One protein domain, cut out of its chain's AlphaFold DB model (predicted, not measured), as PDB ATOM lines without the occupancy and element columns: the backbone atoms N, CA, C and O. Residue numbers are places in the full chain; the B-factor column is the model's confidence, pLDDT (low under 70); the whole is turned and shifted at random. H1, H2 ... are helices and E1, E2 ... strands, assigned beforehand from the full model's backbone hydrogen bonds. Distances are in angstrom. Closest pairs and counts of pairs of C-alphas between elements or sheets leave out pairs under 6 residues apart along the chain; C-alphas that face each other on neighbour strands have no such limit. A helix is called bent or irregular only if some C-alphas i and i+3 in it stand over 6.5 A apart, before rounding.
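This is residues 3 to 105 of the 110 residues of an uncharacterized protein of Thermodesulfobacteriaceae bacterium (UniProt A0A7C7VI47). A strongly twisted sheet of five antiparallel strands has one long, kinked helix, H3, over one of its faces, while the other face bears no named helix. Two short helices, H1 and H2, lie at the side of the edge strand E1, and H2 stands at the sheet's level, beside the strands. The printed part has 103 residues with three named helices and five named strands, in the order H1, H2, E1, E2, E3, E4, E5, H3, and the sheet's order is E1, E2, E3, E4, E5. The class is mixed, helices and strands. The whole is compact and rounded, with a radius of gyration of the C-alphas of 13.0 A and spans of 32 by 29 by 26 A.

Start at Leu 3; residues 3 to 13 hold no named element. Find C-alpha 14 at (303.609, 319.854, 387.545), where H1, residues 14 to 17, begins. After a tight link comes H2, residues 20 to 25, 8.8 A long. Another tight link leads to E1, residues 28 to 32, which runs 12.3 A. Then look for C-alpha 40 at (292.715, 314.543, 379.772): there E2 begins, residues 40 to 49, and it covers 28.3 A. E3, residues 52 to 62, is the longest strand by residues and runs 30.5 A. E4, residues 65 to 74, measures 24.7 A and bends by 55 degrees at residue 68. E5 is residues 82 to 84. Last comes H3, residues 87 to 105, 21.4 A from its first C-alpha to its last at (296.693, 329.528, 390.471). H3 is irregular: C-alphas 96 and 99 are 7.8 A apart, and it has a kink of 73 degrees near residue 99.

Begin with the sheet, a meander, each strand the antiparallel neighbour of the one before. E1 and E2 form a hairpin, with N 31 and O 44 at 2.8 A. The hairpin of E2 and E3 has directions at 157 degrees, and there N 45 and O 57 are 2.9 A apart. In the hairpin of E3 and E4, look at N 58 and O 70, 2.8 A. The hairpin of E4 and E5 has N 73 and O 83 at 2.8 A. E1 and E5 are the edge strands. H3 is on this sheet at a height of 9.0 A, in two layers, a helix on one face of a sheet. It lies over E2, E3 and E4, though only just over E2 and E4, with 3 of its C-alphas falling on each. On the local plane it stands at 62 degrees to E3, only just across the strands. Its closest C-alphas to E2 are those of Leu 93 and Phe 49, 7.2 A. H2 is on the sheet too, with a height of 2.7 A, at the sheet's level; its closest C-alphas to E1 are those of Leu 23 and Thr 29, 6.1 A. H2 and H3 are close but not clearly touching, their closest C-alphas being those of Leu 23 and Phe 104, 7.1 A, at a steep tilt of 61 degrees, opposite ways. H1 is not on the sheet. H1 and H2 are close but not clearly touching, with C-alphas Val 17 and Leu 23 closest at 7.8 A. In H2 every O i to N i+4 pair is within hydrogen-bond range, in H3 13 of 15, and H1 is too short for such a pair.

The two C-alphas farthest apart are those of Pro 36 and Glu 88, 36.2 A. The printed part has no cut, and no link between its named elements is long. Look at the B-factor column: the mean pLDDT of the printed part is 89.2, and residues 50 to 53 are under 70.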
ATOM      1  N   LEU A   3     286.861 335.904 388.683       86.19
ATOM      2  CA  LEU A   3     288.176 336.016 389.327       86.19
ATOM      3  C   LEU A   3     289.223 335.021 388.800       86.19
ATOM      4  O   LEU A   3     290.380 335.382 388.593       86.19
ATOM      5  N   LEU A   4     288.811 333.769 388.591       90.50
ATOM      6  CA  LEU A   4     289.706 332.685 388.188       90.50
ATOM      7  C   LEU A   4     289.682 332.443 386.677       90.50
ATOM      8  O   LEU A   4     290.473 331.671 386.148       90.50
ATOM      9  N   ARG A   5     288.808 333.135 385.942       92.38
ATOM     10  CA  ARG A   5     288.629 332.924 384.504       92.38
ATOM     11  C   ARG A   5     289.917 333.145 383.706       92.38
ATOM     12  O   ARG A   5     290.133 332.458 382.716       92.38
ATOM     13  N   LYS A   6     290.795 334.045 384.168       94.62
ATOM     14  CA  LYS A   6     292.107 334.337 383.557       94.62
ATOM     15  C   LYS A   6     293.100 333.159 383.564       94.62
ATOM     16  O   LYS A   6     294.144 333.265 382.922       94.62
ATOM     17  N   TYR A   7     292.816 332.099 384.322       96.62
ATOM     18  CA  TYR A   7     293.650 330.896 384.404       96.62
ATOM     19  C   TYR A   7     293.198 329.785 383.451       96.62
ATOM     20  O   TYR A   7     293.942 328.835 383.241       96.62
ATOM     21  N   ILE A   8     292.007 329.895 382.853       96.50
ATOM     22  CA  ILE A   8     291.595 328.984 381.779       96.50
ATOM     23  C   ILE A   8     292.601 329.098 380.627       96.50
ATOM     24  O   ILE A   8     293.048 330.199 380.309       96.50
ATOM     25  N   ASP A   9     292.944 327.959 380.027       97.00
ATOM     26  CA  ASP A   9     293.954 327.781 378.975       97.00
ATOM     27  C   ASP A   9     295.412 328.031 379.411       97.00
ATOM     28  O   ASP A   9     296.335 327.905 378.607       97.00
ATOM     29  N   ARG A  10     295.667 328.315 380.694       97.81
ATOM     30  CA  ARG A  10     297.039 328.281 381.217       97.81
ATOM     31  C   ARG A  10     297.522 326.854 381.380       97.81
ATOM     32  O   ARG A  10     296.740 325.949 381.681       97.81
ATOM     33  N   GLU A  11     298.820 326.664 381.200       97.38
ATOM     34  CA  GLU A  11     299.457 325.362 381.339       97.38
ATOM     35  C   GLU A  11     299.853 325.123 382.797       97.38
ATOM     36  O   GLU A  11     300.433 325.996 383.444       97.38
ATOM     37  N   LEU A  12     299.544 323.940 383.325       95.50
ATOM     38  CA  LEU A  12     299.947 323.550 384.668       95.50
ATOM     39  C   LEU A  12     301.440 323.242 384.734       95.50
ATOM     40  O   LEU A  12     301.986 322.449 383.967       95.50
ATOM     41  N   ASN A  13     302.080 323.782 385.760       95.44
ATOM     42  CA  ASN A  13     303.429 323.432 386.145       95.44
ATOM     43  C   ASN A  13     303.397 322.287 387.168       95.44
ATOM     44  O   ASN A  13     303.219 322.502 388.368       95.44
ATOM     45  N   LEU A  14     303.631 321.058 386.703       92.81
ATOM     46  CA  LEU A  14     303.609 319.854 387.545       92.81
ATOM     47  C   LEU A  14     304.588 319.889 388.719       92.81
ATOM     48  O   LEU A  14     304.315 319.293 389.758       92.81
ATOM     49  N   LYS A  15     305.718 320.590 388.582       94.38
ATOM     50  CA  LYS A  15     306.661 320.754 389.692       94.38
ATOM     51  C   LYS A  15     306.020 321.549 390.829       94.38
ATOM     52  O   LYS A  15     306.221 321.206 391.985       94.38
ATOM     53  N   HIS A  16     305.259 322.589 390.497       95.56
ATOM     54  CA  HIS A  16     304.582 323.440 391.476       95.56
ATOM     55  C   HIS A  16     303.330 322.772 392.041       95.56
ATOM     56  O   HIS A  16     303.078 322.856 393.236       95.56
ATOM     57  N   VAL A  17     302.587 322.033 391.212       93.38
ATOM     58  CA  VAL A  17     301.448 321.224 391.672       93.38
ATOM     59  C   VAL A  17     301.884 320.167 392.702       93.38
ATOM     60  O   VAL A  17     301.136 319.872 393.628       93.38
ATOM     61  N   LYS A  18     303.105 319.629 392.583       93.81
ATOM     62  CA  LYS A  18     303.696 318.663 393.529       93.81
ATOM     63  C   LYS A  18     304.322 319.302 394.780       93.81
ATOM     64  O   LYS A  18     304.754 318.571 395.669       93.81
ATOM     65  N   ASP A  19     304.397 320.631 394.869       95.12
ATOM     66  CA  ASP A  19     305.046 321.340 395.980       95.12
ATOM     67  C   ASP A  19     304.095 321.489 397.177       95.12
ATOM     68  O   ASP A  19     303.490 322.539 397.405       95.12
ATOM     69  N   THR A  20     303.944 320.411 397.949       92.81
ATOM     70  CA  THR A  20     303.017 320.342 399.091       92.81
ATOM     71  C   THR A  20     303.259 321.428 400.139       92.81
ATOM     72  O   THR A  20     302.301 321.913 400.746       92.81
ATOM     73  N   ASP A  21     304.512 321.841 400.337       94.00
ATOM     74  CA  ASP A  21     304.875 322.879 401.303       94.00
ATOM     75  C   ASP A  21     304.351 324.245 400.858       94.00
ATOM     76  O   ASP A  21     303.817 325.009 401.668       94.00
ATOM     77  N   MET A  22     304.469 324.556 399.565       93.94
ATOM     78  CA  MET A  22     303.890 325.771 399.002       93.94
ATOM     79  C   MET A  22     302.364 325.723 398.983       93.94
ATOM     80  O   MET A  22     301.740 326.704 399.379       93.94
ATOM     81  N   LEU A  23     301.755 324.591 398.611       93.44
ATOM     82  CA  LEU A  23     300.293 324.452 398.625       93.44
ATOM     83  C   LEU A  23     299.710 324.703 400.023       93.44
ATOM     84  O   LEU A  23     298.748 325.461 400.179       93.44
ATOM     85  N   THR A  24     300.358 324.153 401.053       91.69
ATOM     86  CA  THR A  24     299.932 324.308 402.450       91.69
ATOM     87  C   THR A  24     299.943 325.773 402.897       91.69
ATOM     88  O   THR A  24     299.076 326.180 403.670       91.69
ATOM     89  N   LYS A  25     300.853 326.611 402.376       92.75
ATOM     90  CA  LYS A  25     300.874 328.057 402.679       92.75
ATOM     91  C   LYS A  25     299.643 328.798 402.161       92.75
ATOM     92  O   LYS A  25     299.259 329.798 402.759       92.75
ATOM     93  N   TYR A  26     299.006 328.301 401.103       92.12
ATOM     94  CA  TYR A  26     297.730 328.819 400.600       92.12
ATOM     95  C   TYR A  26     296.516 328.207 401.325       92.12
ATOM     96  O   TYR A  26     295.368 328.555 401.040       92.12
ATOM     97  N   GLY A  27     296.753 327.296 402.278       90.94
ATOM     98  CA  GLY A  27     295.725 326.481 402.924       90.94
ATOM     99  C   GLY A  27     295.068 325.491 401.964       90.94
ATOM    100  O   GLY A  27     293.879 325.209 402.106       90.94
ATOM    101  N   ILE A  28     295.828 325.015 400.974       92.56
ATOM    102  CA  ILE A  28     295.388 324.064 399.957       92.56
ATOM    103  C   ILE A  28     296.158 322.755 400.133       92.56
ATOM    104  O   ILE A  28     297.365 322.751 400.363       92.56
ATOM    105  N   THR A  29     295.464 321.631 399.999       91.88
ATOM    106  CA  THR A  29     296.056 320.290 400.057       91.88
ATOM    107  C   THR A  29     295.752 319.534 398.778       91.88
ATOM    108  O   THR A  29     294.633 319.601 398.283       91.88
ATOM    109  N   CYS A  30     296.706 318.772 398.254       90.56
ATOM    110  CA  CYS A  30     296.431 317.894 397.122       90.56
ATOM    111  C   CYS A  30     295.733 316.613 397.604       90.56
ATOM    112  O   CYS A  30     296.180 315.997 398.572       90.56
ATOM    113  N   ARG A  31     294.629 316.246 396.951       89.12
ATOM    114  CA  ARG A  31     293.820 315.054 397.259       89.12
ATOM    115  C   ARG A  31     293.998 313.977 396.199       89.12
ATOM    116  O   ARG A  31     294.205 312.815 396.533       89.12
ATOM    117  N   HIS A  32     293.984 314.385 394.933       90.50
ATOM    118  CA  HIS A  32     294.223 313.507 393.798       90.50
ATOM    119  C   HIS A  32     295.171 314.177 392.805       90.50
ATOM    120  O   HIS A  32     294.944 315.312 392.380       90.50
ATOM    121  N   LEU A  33     296.236 313.456 392.455       92.44
ATOM    122  CA  LEU A  33     297.263 313.897 391.523       92.44
ATOM    123  C   LEU A  33     297.621 312.759 390.563       92.44
ATOM    124  O   LEU A  33     298.339 311.841 390.971       92.44
ATOM    125  N   PRO A  34     297.179 312.822 389.300       90.25
ATOM    126  CA  PRO A  34     297.648 311.908 388.268       90.25
ATOM    127  C   PRO A  34     299.171 312.022 388.075       90.25
ATOM    128  O   PRO A  34     299.709 313.124 387.922       90.25
ATOM    129  N   ASP A  35     299.885 310.892 388.095       87.25
ATOM    130  CA  ASP A  35     301.336 310.849 387.870       87.25
ATOM    131  C   ASP A  35     301.763 309.553 387.142       87.25
ATOM    132  O   ASP A  35     301.834 308.493 387.772       87.25
ATOM    133  N   PRO A  36     302.072 309.605 385.830       88.44
ATOM    134  CA  PRO A  36     302.028 310.787 384.967       88.44
ATOM    135  C   PRO A  36     300.585 311.191 384.606       88.44
ATOM    136  O   PRO A  36     299.725 310.316 384.532       88.44
ATOM    137  N   PRO A  37     300.320 312.476 384.312       91.69
ATOM    138  CA  PRO A  37     299.036 312.887 383.757       91.69
ATOM    139  C   PRO A  37     298.844 312.378 382.324       91.69
ATOM    140  O   PRO A  37     299.765 312.416 381.500       91.69
ATOM    141  N   GLU A  38     297.627 311.953 382.023       94.81
ATOM    142  CA  GLU A  38     297.128 311.656 380.693       94.81
ATOM    143  C   GLU A  38     296.786 312.938 379.909       94.81
ATOM    144  O   GLU A  38     296.930 314.076 380.365       94.81
ATOM    145  N   VAL A  39     296.338 312.759 378.662       93.94
ATOM    146  CA  VAL A  39     295.926 313.869 377.790       93.94
ATOM    147  C   VAL A  39     294.731 314.618 378.369       93.94
ATOM    148  O   VAL A  39     294.617 315.814 378.127       93.94
ATOM    149  N   PHE A  40     293.857 313.943 379.105       96.31
ATOM    150  CA  PHE A  40     292.715 314.543 379.772       96.31
ATOM    151  C   PHE A  40     292.645 313.984 381.183       96.31
ATOM    152  O   PHE A  40     292.533 312.772 381.336       96.31
ATOM    153  N   ASP A  41     292.727 314.856 382.180       96.62
ATOM    154  CA  ASP A  41     292.832 314.432 383.572       96.62
ATOM    155  C   ASP A  41     292.261 315.463 384.536       96.62
ATOM    156  O   ASP A  41     292.078 316.640 384.205       96.62
ATOM    157  N   GLU A  42     292.008 315.013 385.759       95.19
ATOM    158  CA  GLU A  42     291.459 315.827 386.833       95.19
ATOM    159  C   GLU A  42     292.414 315.856 388.025       95.19
ATOM    160  O   GLU A  42     292.882 314.831 388.509       95.19
ATOM    161  N   PHE A  43     292.707 317.061 388.502       95.19
ATOM    162  CA  PHE A  43     293.528 317.302 389.678       95.19
ATOM    163  C   PHE A  43     292.609 317.778 390.793       95.19
ATOM    164  O   PHE A  43     291.905 318.775 390.621       95.19
ATOM    165  N   GLU A  44     292.613 317.092 391.931       94.25
ATOM    166  CA  GLU A  44     291.730 317.418 393.048       94.25
ATOM    167  C   GLU A  44     292.511 318.044 394.198       94.25
ATOM    168  O   GLU A  44     293.535 317.525 394.659       94.25
ATOM    169  N   PHE A  45     291.979 319.153 394.698       93.50
ATOM    170  CA  PHE A  45     292.553 319.923 395.784       93.50
ATOM    171  C   PHE A  45     291.504 320.168 396.867       93.50
ATOM    172  O   PHE A  45     290.358 320.497 396.578       93.50
ATOM    173  N   GLY A  46     291.901 320.039 398.126       91.38
ATOM    174  CA  GLY A  46     291.140 320.518 399.277       91.38
ATOM    175  C   GLY A  46     291.533 321.952 399.609       91.38
ATOM    176  O   GLY A  46     292.686 322.337 399.411       91.38
ATOM    177  N   ILE A  47     290.595 322.733 400.133       89.56
ATOM    178  CA  ILE A  47     290.848 324.066 400.676       89.56
ATOM    179  C   ILE A  47     290.223 324.173 402.063       89.56
ATOM    180  O   ILE A  47     289.060 323.827 402.261       89.56
ATOM    181  N   ASP A  48     291.000 324.652 403.032       80.88
ATOM    182  CA  ASP A  48     290.474 324.877 404.376       80.88
ATOM    183  C   ASP A  48     289.471 326.038 404.364       80.88
ATOM    184  O   ASP A  48     289.810 327.187 404.051       80.88
ATOM    185  N   PHE A  49     288.222 325.723 404.697       76.56
ATOM    186  CA  PHE A  49     287.116 326.662 404.738       76.56
ATOM    187  C   PHE A  49     286.270 326.377 405.983       76.56
ATOM    188  O   PHE A  49     285.650 325.324 406.093       76.56
ATOM    189  N   TYR A  50     286.250 327.325 406.928       66.38
ATOM    190  CA  TYR A  50     285.574 327.203 408.231       66.38
ATOM    191  C   TYR A  50     286.111 326.103 409.175       66.38
ATOM    192  O   TYR A  50     285.392 325.654 410.065       66.38
ATOM    193  N   GLY A  51     287.389 325.717 409.061       60.16
ATOM    194  CA  GLY A  51     288.032 324.773 409.990       60.16
ATOM    195  C   GLY A  51     287.672 323.307 409.738       60.16
ATOM    196  O   GLY A  51     288.012 322.434 410.538       60.16
ATOM    197  N   SER A  52     286.998 323.044 408.623       58.69
ATOM    198  CA  SER A  52     286.681 321.731 408.084       58.69
ATOM    199  C   SER A  52     287.198 321.679 406.647       58.69
ATOM    200  O   SER A  52     286.976 322.613 405.874       58.69
ATOM    201  N   GLN A  53     287.876 320.595 406.255       59.06
ATOM    202  CA  GLN A  53     288.344 320.386 404.872       59.06
ATOM    203  C   GLN A  53     287.195 320.055 403.909       59.06
ATOM    204  O   GLN A  53     287.384 319.330 402.939       59.06
ATOM    205  N   ASP A  54     285.995 320.555 404.175       71.69
ATOM    206  CA  ASP A  54     284.803 320.176 403.439       71.69
ATOM    207  C   ASP A  54     284.837 320.788 402.046       71.69
ATOM    208  O   ASP A  54     284.266 320.214 401.135       71.69
ATOM    209  N   ALA A  55     285.491 321.932 401.837       84.88
ATOM    210  CA  ALA A  55     285.588 322.532 400.514       84.88
ATOM    211  C   ALA A  55     286.728 321.900 399.703       84.88
ATOM    212  O   ALA A  55     287.876 321.815 400.143       84.88
ATOM    213  N   ALA A  56     286.419 321.515 398.473       90.25
ATOM    214  CA  ALA A  56     287.386 321.023 397.509       90.25
ATOM    215  C   ALA A  56     287.121 321.627 396.134       90.25
ATOM    216  O   ALA A  56     286.051 322.174 395.846       90.25
ATOM    217  N   PHE A  57     288.123 321.551 395.275       91.94
ATOM    218  CA  PHE A  57     287.986 321.938 393.892       91.94
ATOM    219  C   PHE A  57     288.775 321.016 392.975       91.94
ATOM    220  O   PHE A  57     289.850 320.523 393.312       91.94
ATOM    221  N   VAL A  58     288.209 320.807 391.793       93.94
ATOM    222  CA  VAL A  58     288.780 319.994 390.727       93.94
ATOM    223  C   VAL A  58     289.233 320.916 389.611       93.94
ATOM    224  O   VAL A  58     288.474 321.777 389.153       93.94
ATOM    225  N   VAL A  59     290.472 320.728 389.175       95.56
ATOM    226  CA  VAL A  59     291.056 321.363 387.999       95.56
ATOM    227  C   VAL A  59     291.142 320.304 386.911       95.56
ATOM    228  O   VAL A  59     291.981 319.407 386.969       95.56
ATOM    229  N   THR A  60     290.265 320.402 385.918       96.38
ATOM    230  CA  THR A  60     290.315 319.542 384.737       96.38
ATOM    231  C   THR A  60     291.301 320.137 383.745       96.38
ATOM    232  O   THR A  60     291.218 321.332 383.421       96.38
ATOM    233  N   VAL A  61     292.194 319.301 383.224       96.56
ATOM    234  CA  VAL A  61     293.153 319.691 382.196       96.56
ATOM    235  C   VAL A  61     293.009 318.875 380.926       96.56
ATOM    236  O   VAL A  61     292.682 317.695 380.960       96.56
ATOM    237  N   GLU A  62     293.317 319.510 379.801       97.25
ATOM    238  CA  GLU A  62     293.563 318.842 378.527       97.25
ATOM    239  C   GLU A  62     294.959 319.231 378.036       97.25
ATOM    240  O   GLU A  62     295.267 320.414 377.901       97.25
ATOM    241  N   LYS A  63     295.834 318.252 377.786       95.75
ATOM    242  CA  LYS A  63     297.246 318.463 377.414       95.75
ATOM    243  C   LYS A  63     297.932 319.442 378.371       95.75
ATOM    244  O   LYS A  63     298.584 320.390 377.939       95.75
ATOM    245  N   MET A  64     297.731 319.220 379.670       95.56
ATOM    246  CA  MET A  64     298.200 320.069 380.771       95.56
ATOM    247  C   MET A  64     297.611 321.487 380.831       95.56
ATOM    248  O   MET A  64     297.991 322.247 381.718       95.56
ATOM    249  N   ARG A  65     296.672 321.863 379.957       97.44
ATOM    250  CA  ARG A  65     296.015 323.177 379.983       97.44
ATOM    251  C   ARG A  65     294.717 323.127 380.757       97.44
ATOM    252  O   ARG A  65     293.916 322.223 380.545       97.44
ATOM    253  N   ILE A  66     294.483 324.110 381.618       97.19
ATOM    254  CA  ILE A  66     293.261 324.187 382.422       97.19
ATOM    255  C   ILE A  66     292.062 324.434 381.504       97.19
ATOM    256  O   ILE A  66     291.934 325.504 380.915       97.19
ATOM    257  N   VAL A  67     291.142 323.475 381.433       97.12
ATOM    258  CA  VAL A  67     289.901 323.615 380.651       97.12
ATOM    259  C   VAL A  67     288.690 323.890 381.533       97.12
ATOM    260  O   VAL A  67     287.718 324.498 381.084       97.12
ATOM    261  N   ARG A  68     288.739 323.476 382.804       94.88
ATOM    262  CA  ARG A  68     287.633 323.659 383.744       94.88
ATOM    263  C   ARG A  68     288.127 323.700 385.182       94.88
ATOM    264  O   ARG A  68     289.077 323.022 385.551       94.88
ATOM    265  N   MET A  69     287.418 324.477 385.997       93.12
ATOM    266  CA  MET A  69     287.528 324.460 387.451       93.12
ATOM    267  C   MET A  69     286.136 324.253 388.044       93.12
ATOM    268  O   MET A  69     285.190 324.946 387.655       93.12
ATOM    269  N   LEU A  70     286.005 323.306 388.967       90.88
ATOM    270  CA  LEU A  70     284.771 323.027 389.696       90.88
ATOM    271  C   LEU A  70     285.046 323.153 391.189       90.88
ATOM    272  O   LEU A  70     285.964 322.517 391.680       90.88
ATOM    273  N   PHE A  71     284.234 323.927 391.901       90.38
ATOM    274  CA  PHE A  71     284.281 324.021 393.358       90.38
ATOM    275  C   PHE A  71     283.101 323.251 393.951       90.38
ATOM    276  O   PHE A  71     281.972 323.367 393.462       90.38
ATOM    277  N   GLY A  72     283.347 322.506 395.021       88.62
ATOM    278  CA  GLY A  72     282.317 321.750 395.713       88.62
ATOM    279  C   GLY A  72     282.621 321.515 397.184       88.62
ATOM    280  O   GLY A  72     283.663 321.920 397.694       88.62
ATOM    281  N   PHE A  73     281.675 320.859 397.848       86.19
ATOM    282  CA  PHE A  73     281.879 320.263 399.153       86.19
ATOM    283  C   PHE A  73     282.057 318.758 399.026       86.19
ATOM    284  O   PHE A  73     281.339 318.105 398.271       86.19
ATOM    285  N   LEU A  74     282.979 318.215 399.794       82.00
ATOM    286  CA  LEU A  74     283.119 316.794 400.006       82.00
ATOM    287  C   LEU A  74     281.991 316.328 400.912       82.00
ATOM    288  O   LEU A  74     281.639 316.980 401.897       82.00
ATOM    289  N   ASP A  75     281.402 315.204 400.553       78.12
ATOM    290  CA  ASP A  75     280.405 314.562 401.385       78.12
ATOM    291  C   ASP A  75     281.074 313.964 402.634       78.12
ATOM    292  O   ASP A  75     282.073 313.249 402.548       78.12
ATOM    293  N   SER A  76     280.534 314.283 403.812       74.12
ATOM    294  CA  SER A  76     281.082 313.837 405.098       74.12
ATOM    295  C   SER A  76     280.987 312.325 405.299       74.12
ATOM    296  O   SER A  76     281.805 311.755 406.021       74.12
ATOM    297  N   ASP A  77     280.002 311.681 404.672       78.31
ATOM    298  CA  ASP A  77     279.786 310.237 404.748       78.31
ATOM    299  C   ASP A  77     280.550 309.504 403.634       78.31
ATOM    300  O   ASP A  77     280.907 308.334 403.793       78.31
ATOM    301  N   ASN A  78     280.826 310.185 402.516       78.00
ATOM    302  CA  ASN A  78     281.657 309.676 401.428       78.00
ATOM    303  C   ASN A  78     282.580 310.760 400.829       78.00
ATOM    304  O   ASN A  78     282.195 311.436 399.872       78.00
ATOM    305  N   PRO A  79     283.832 310.867 401.305       73.38
ATOM    306  CA  PRO A  79     284.779 311.891 400.864       73.38
ATOM    307  C   PRO A  79     285.155 311.864 399.376       73.38
ATOM    308  O   PRO A  79     285.827 312.791 398.936       73.38
ATOM    309  N   ASP A  80     284.750 310.848 398.609       74.94
ATOM    310  CA  ASP A  80     284.960 310.787 397.155       74.94
ATOM    311  C   ASP A  80     283.848 311.515 396.375       74.94
ATOM    312  O   ASP A  80     283.952 311.740 395.169       74.94
ATOM    313  N   ILE A  81     282.749 311.882 397.044       79.38
ATOM    314  CA  ILE A  81     281.640 312.599 396.421       79.38
ATOM    315  C   ILE A  81     281.854 314.100 396.588       79.38
ATOM    316  O   ILE A  81     281.653 314.662 397.664       79.38
ATOM    317  N   LEU A  82     282.163 314.765 395.475       82.56
ATOM    318  CA  LEU A  82     282.155 316.218 395.385       82.56
ATOM    319  C   LEU A  82     280.759 316.721 394.991       82.56
ATOM    320  O   LEU A  82     280.303 316.561 393.856       82.56
ATOM    321  N   ARG A  83     280.069 317.362 395.932       83.44
ATOM    322  CA  ARG A  83     278.778 318.017 395.704       83.44
ATOM    323  C   ARG A  83     278.984 319.480 395.312       83.44
ATOM    324  O   ARG A  83     279.848 320.136 395.884       83.44
ATOM    325  N   PRO A  84     278.185 320.044 394.393       81.81
ATOM    326  CA  PRO A  84     278.280 321.461 394.064       81.81
ATOM    327  C   PRO A  84     278.080 322.350 395.296       81.81
ATOM    328  O   PRO A  84     277.184 322.113 396.109       81.81
ATOM    329  N   LEU A  85     278.887 323.403 395.401       80.31
ATOM    330  CA  LEU A  85     278.673 324.468 396.374       80.31
ATOM    331  C   LEU A  85     277.384 325.237 396.035       80.31
ATOM    332  O   LEU A  85     277.234 325.677 394.892       80.31
ATOM    333  N   PRO A  86     276.475 325.464 397.003       82.69
ATOM    334  CA  PRO A  86     275.425 326.465 396.848       82.69
ATOM    335  C   PRO A  86     276.038 327.834 396.537       82.69
ATOM    336  O   PRO A  86     277.110 328.161 397.051       82.69
ATOM    337  N   GLU A  87     275.351 328.649 395.736       84.31
ATOM    338  CA  GLU A  87     275.866 329.940 395.253       84.31
ATOM    339  C   GLU A  87     276.358 330.846 396.393       84.31
ATOM    340  O   GLU A  87     277.496 331.304 396.364       84.31
ATOM    341  N   GLU A  88     275.577 330.980 397.467       86.38
ATOM    342  CA  GLU A  88     275.932 331.773 398.653       86.38
ATOM    343  C   GLU A  88     277.255 331.327 399.304       86.38
ATOM    344  O   GLU A  88     278.050 332.139 399.780       86.38
ATOM    345  N   ARG A  89     277.516 330.014 399.320       84.62
ATOM    346  CA  ARG A  89     278.744 329.444 399.888       84.62
ATOM    347  C   ARG A  89     279.927 329.630 398.951       84.62
ATOM    348  O   ARG A  89     281.033 329.876 399.427       84.62
ATOM    349  N   LEU A  90     279.703 329.548 397.642       85.94
ATOM    350  CA  LEU A  90     280.726 329.849 396.648       85.94
ATOM    351  C   LEU A  90     281.139 331.325 396.711       85.94
ATOM    352  O   LEU A  90     282.329 331.629 396.685       85.94
ATOM    353  N   GLU A  91     280.179 332.243 396.828       87.88
ATOM    354  CA  GLU A  91     280.458 333.672 396.999       87.88
ATOM    355  C   GLU A  91     281.268 333.941 398.265       87.88
ATOM    356  O   GLU A  91     282.238 334.701 398.232       87.88
ATOM    357  N   LEU A  92     280.916 333.275 399.365       88.50
ATOM    358  CA  LEU A  92     281.640 333.381 400.625       88.50
ATOM    359  C   LEU A  92     283.070 332.836 400.515       88.50
ATOM    360  O   LEU A  92     284.005 333.512 400.940       88.50
ATOM    361  N   LEU A  93     283.258 331.675 399.878       88.25
ATOM    362  CA  LEU A  93     284.580 331.106 399.606       88.25
ATOM    363  C   LEU A  93     285.440 332.074 398.790       88.25
ATOM    364  O   LEU A  93     286.586 332.340 399.140       88.25
ATOM    365  N   VAL A  94     284.884 332.646 397.722       88.88
ATOM    366  CA  VAL A  94     285.597 333.620 396.885       88.88
ATOM    367  C   VAL A  94     285.907 334.898 397.665       88.88
ATOM    368  O   VAL A  94     286.984 335.465 397.506       88.88
ATOM    369  N   LYS A  95     284.995 335.359 398.523       90.06
ATOM    370  CA  LYS A  95     285.198 336.559 399.341       90.06
ATOM    371  C   LYS A  95     286.294 336.371 400.391       90.06
ATOM    372  O   LYS A  95     287.075 337.292 400.607       90.06
ATOM    373  N   GLU A  96     286.339 335.215 401.044       90.62
ATOM    374  CA  GLU A  96     287.254 334.952 402.160       90.62
ATOM    375  C   GLU A  96     288.602 334.382 401.717       90.62
ATOM    376  O   GLU A  96     289.612 334.690 402.338       90.62
ATOM    377  N   ARG A  97     288.620 333.568 400.654       91.25
ATOM    378  CA  ARG A  97     289.802 332.820 400.186       91.25
ATOM    379  C   ARG A  97     290.202 333.127 398.744       91.25
ATOM    380  O   ARG A  97     291.089 332.488 398.181       91.25
ATOM    381  N   GLY A  98     289.543 334.087 398.094       91.56
ATOM    382  CA  GLY A  98     289.782 334.399 396.682       91.56
ATOM    383  C   GLY A  98     291.183 334.929 396.388       91.56
ATOM    384  O   GLY A  98     291.648 334.819 395.253       91.56
ATOM    385  N   ARG A  99     291.871 335.497 397.383       93.94
ATOM    386  CA  ARG A  99     293.264 335.924 397.234       93.94
ATOM    387  C   ARG A  99     294.196 334.716 397.196       93.94
ATOM    388  O   ARG A  99     294.979 334.603 396.264       93.94
ATOM    389  N   GLU A 100     294.067 333.808 398.152       93.50
ATOM    390  CA  GLU A 100     294.859 332.584 398.260       93.50
ATOM    391  C   GLU A 100     294.636 331.688 397.041       93.50
ATOM    392  O   GLU A 100     295.592 331.148 396.498       93.50
ATOM    393  N   LEU A 101     293.393 331.595 396.553       94.00
ATOM    394  CA  LEU A 101     293.080 330.891 395.309       94.00
ATOM    395  C   LEU A 101     293.821 331.503 394.115       94.00
ATOM    396  O   LEU A 101     294.411 330.773 393.328       94.00
ATOM    397  N   GLN A 102     293.825 332.830 393.976       95.62
ATOM    398  CA  GLN A 102     294.581 333.479 392.901       95.62
ATOM    399  C   GLN A 102     296.083 333.244 393.029       95.62
ATOM    400  O   GLN A 102     296.716 332.882 392.045       95.62
ATOM    401  N   GLU A 103     296.648 333.420 394.224       96.06
ATOM    402  CA  GLU A 103     298.076 333.201 394.470       96.06
ATOM    403  C   GLU A 103     298.475 331.744 394.184       96.06
ATOM    404  O   GLU A 103     299.510 331.503 393.563       96.06
ATOM    405  N   PHE A 104     297.620 330.781 394.537       96.06
ATOM    406  CA  PHE A 104     297.772 329.379 394.162       96.06
ATOM    407  C   PHE A 104     297.768 329.187 392.642       96.06
ATOM    408  O   PHE A 104     298.704 328.594 392.111       96.06
ATOM    409  N   PHE A 105     296.765 329.700 391.924       96.62
ATOM    410  CA  PHE A 105     296.693 329.528 390.471       96.62
ATOM    411  C   PHE A 105     297.818 330.267 389.734       96.62
ATOM    412  O   PHE A 105     298.333 329.745 388.749       96.62
TER     413      PHE A 105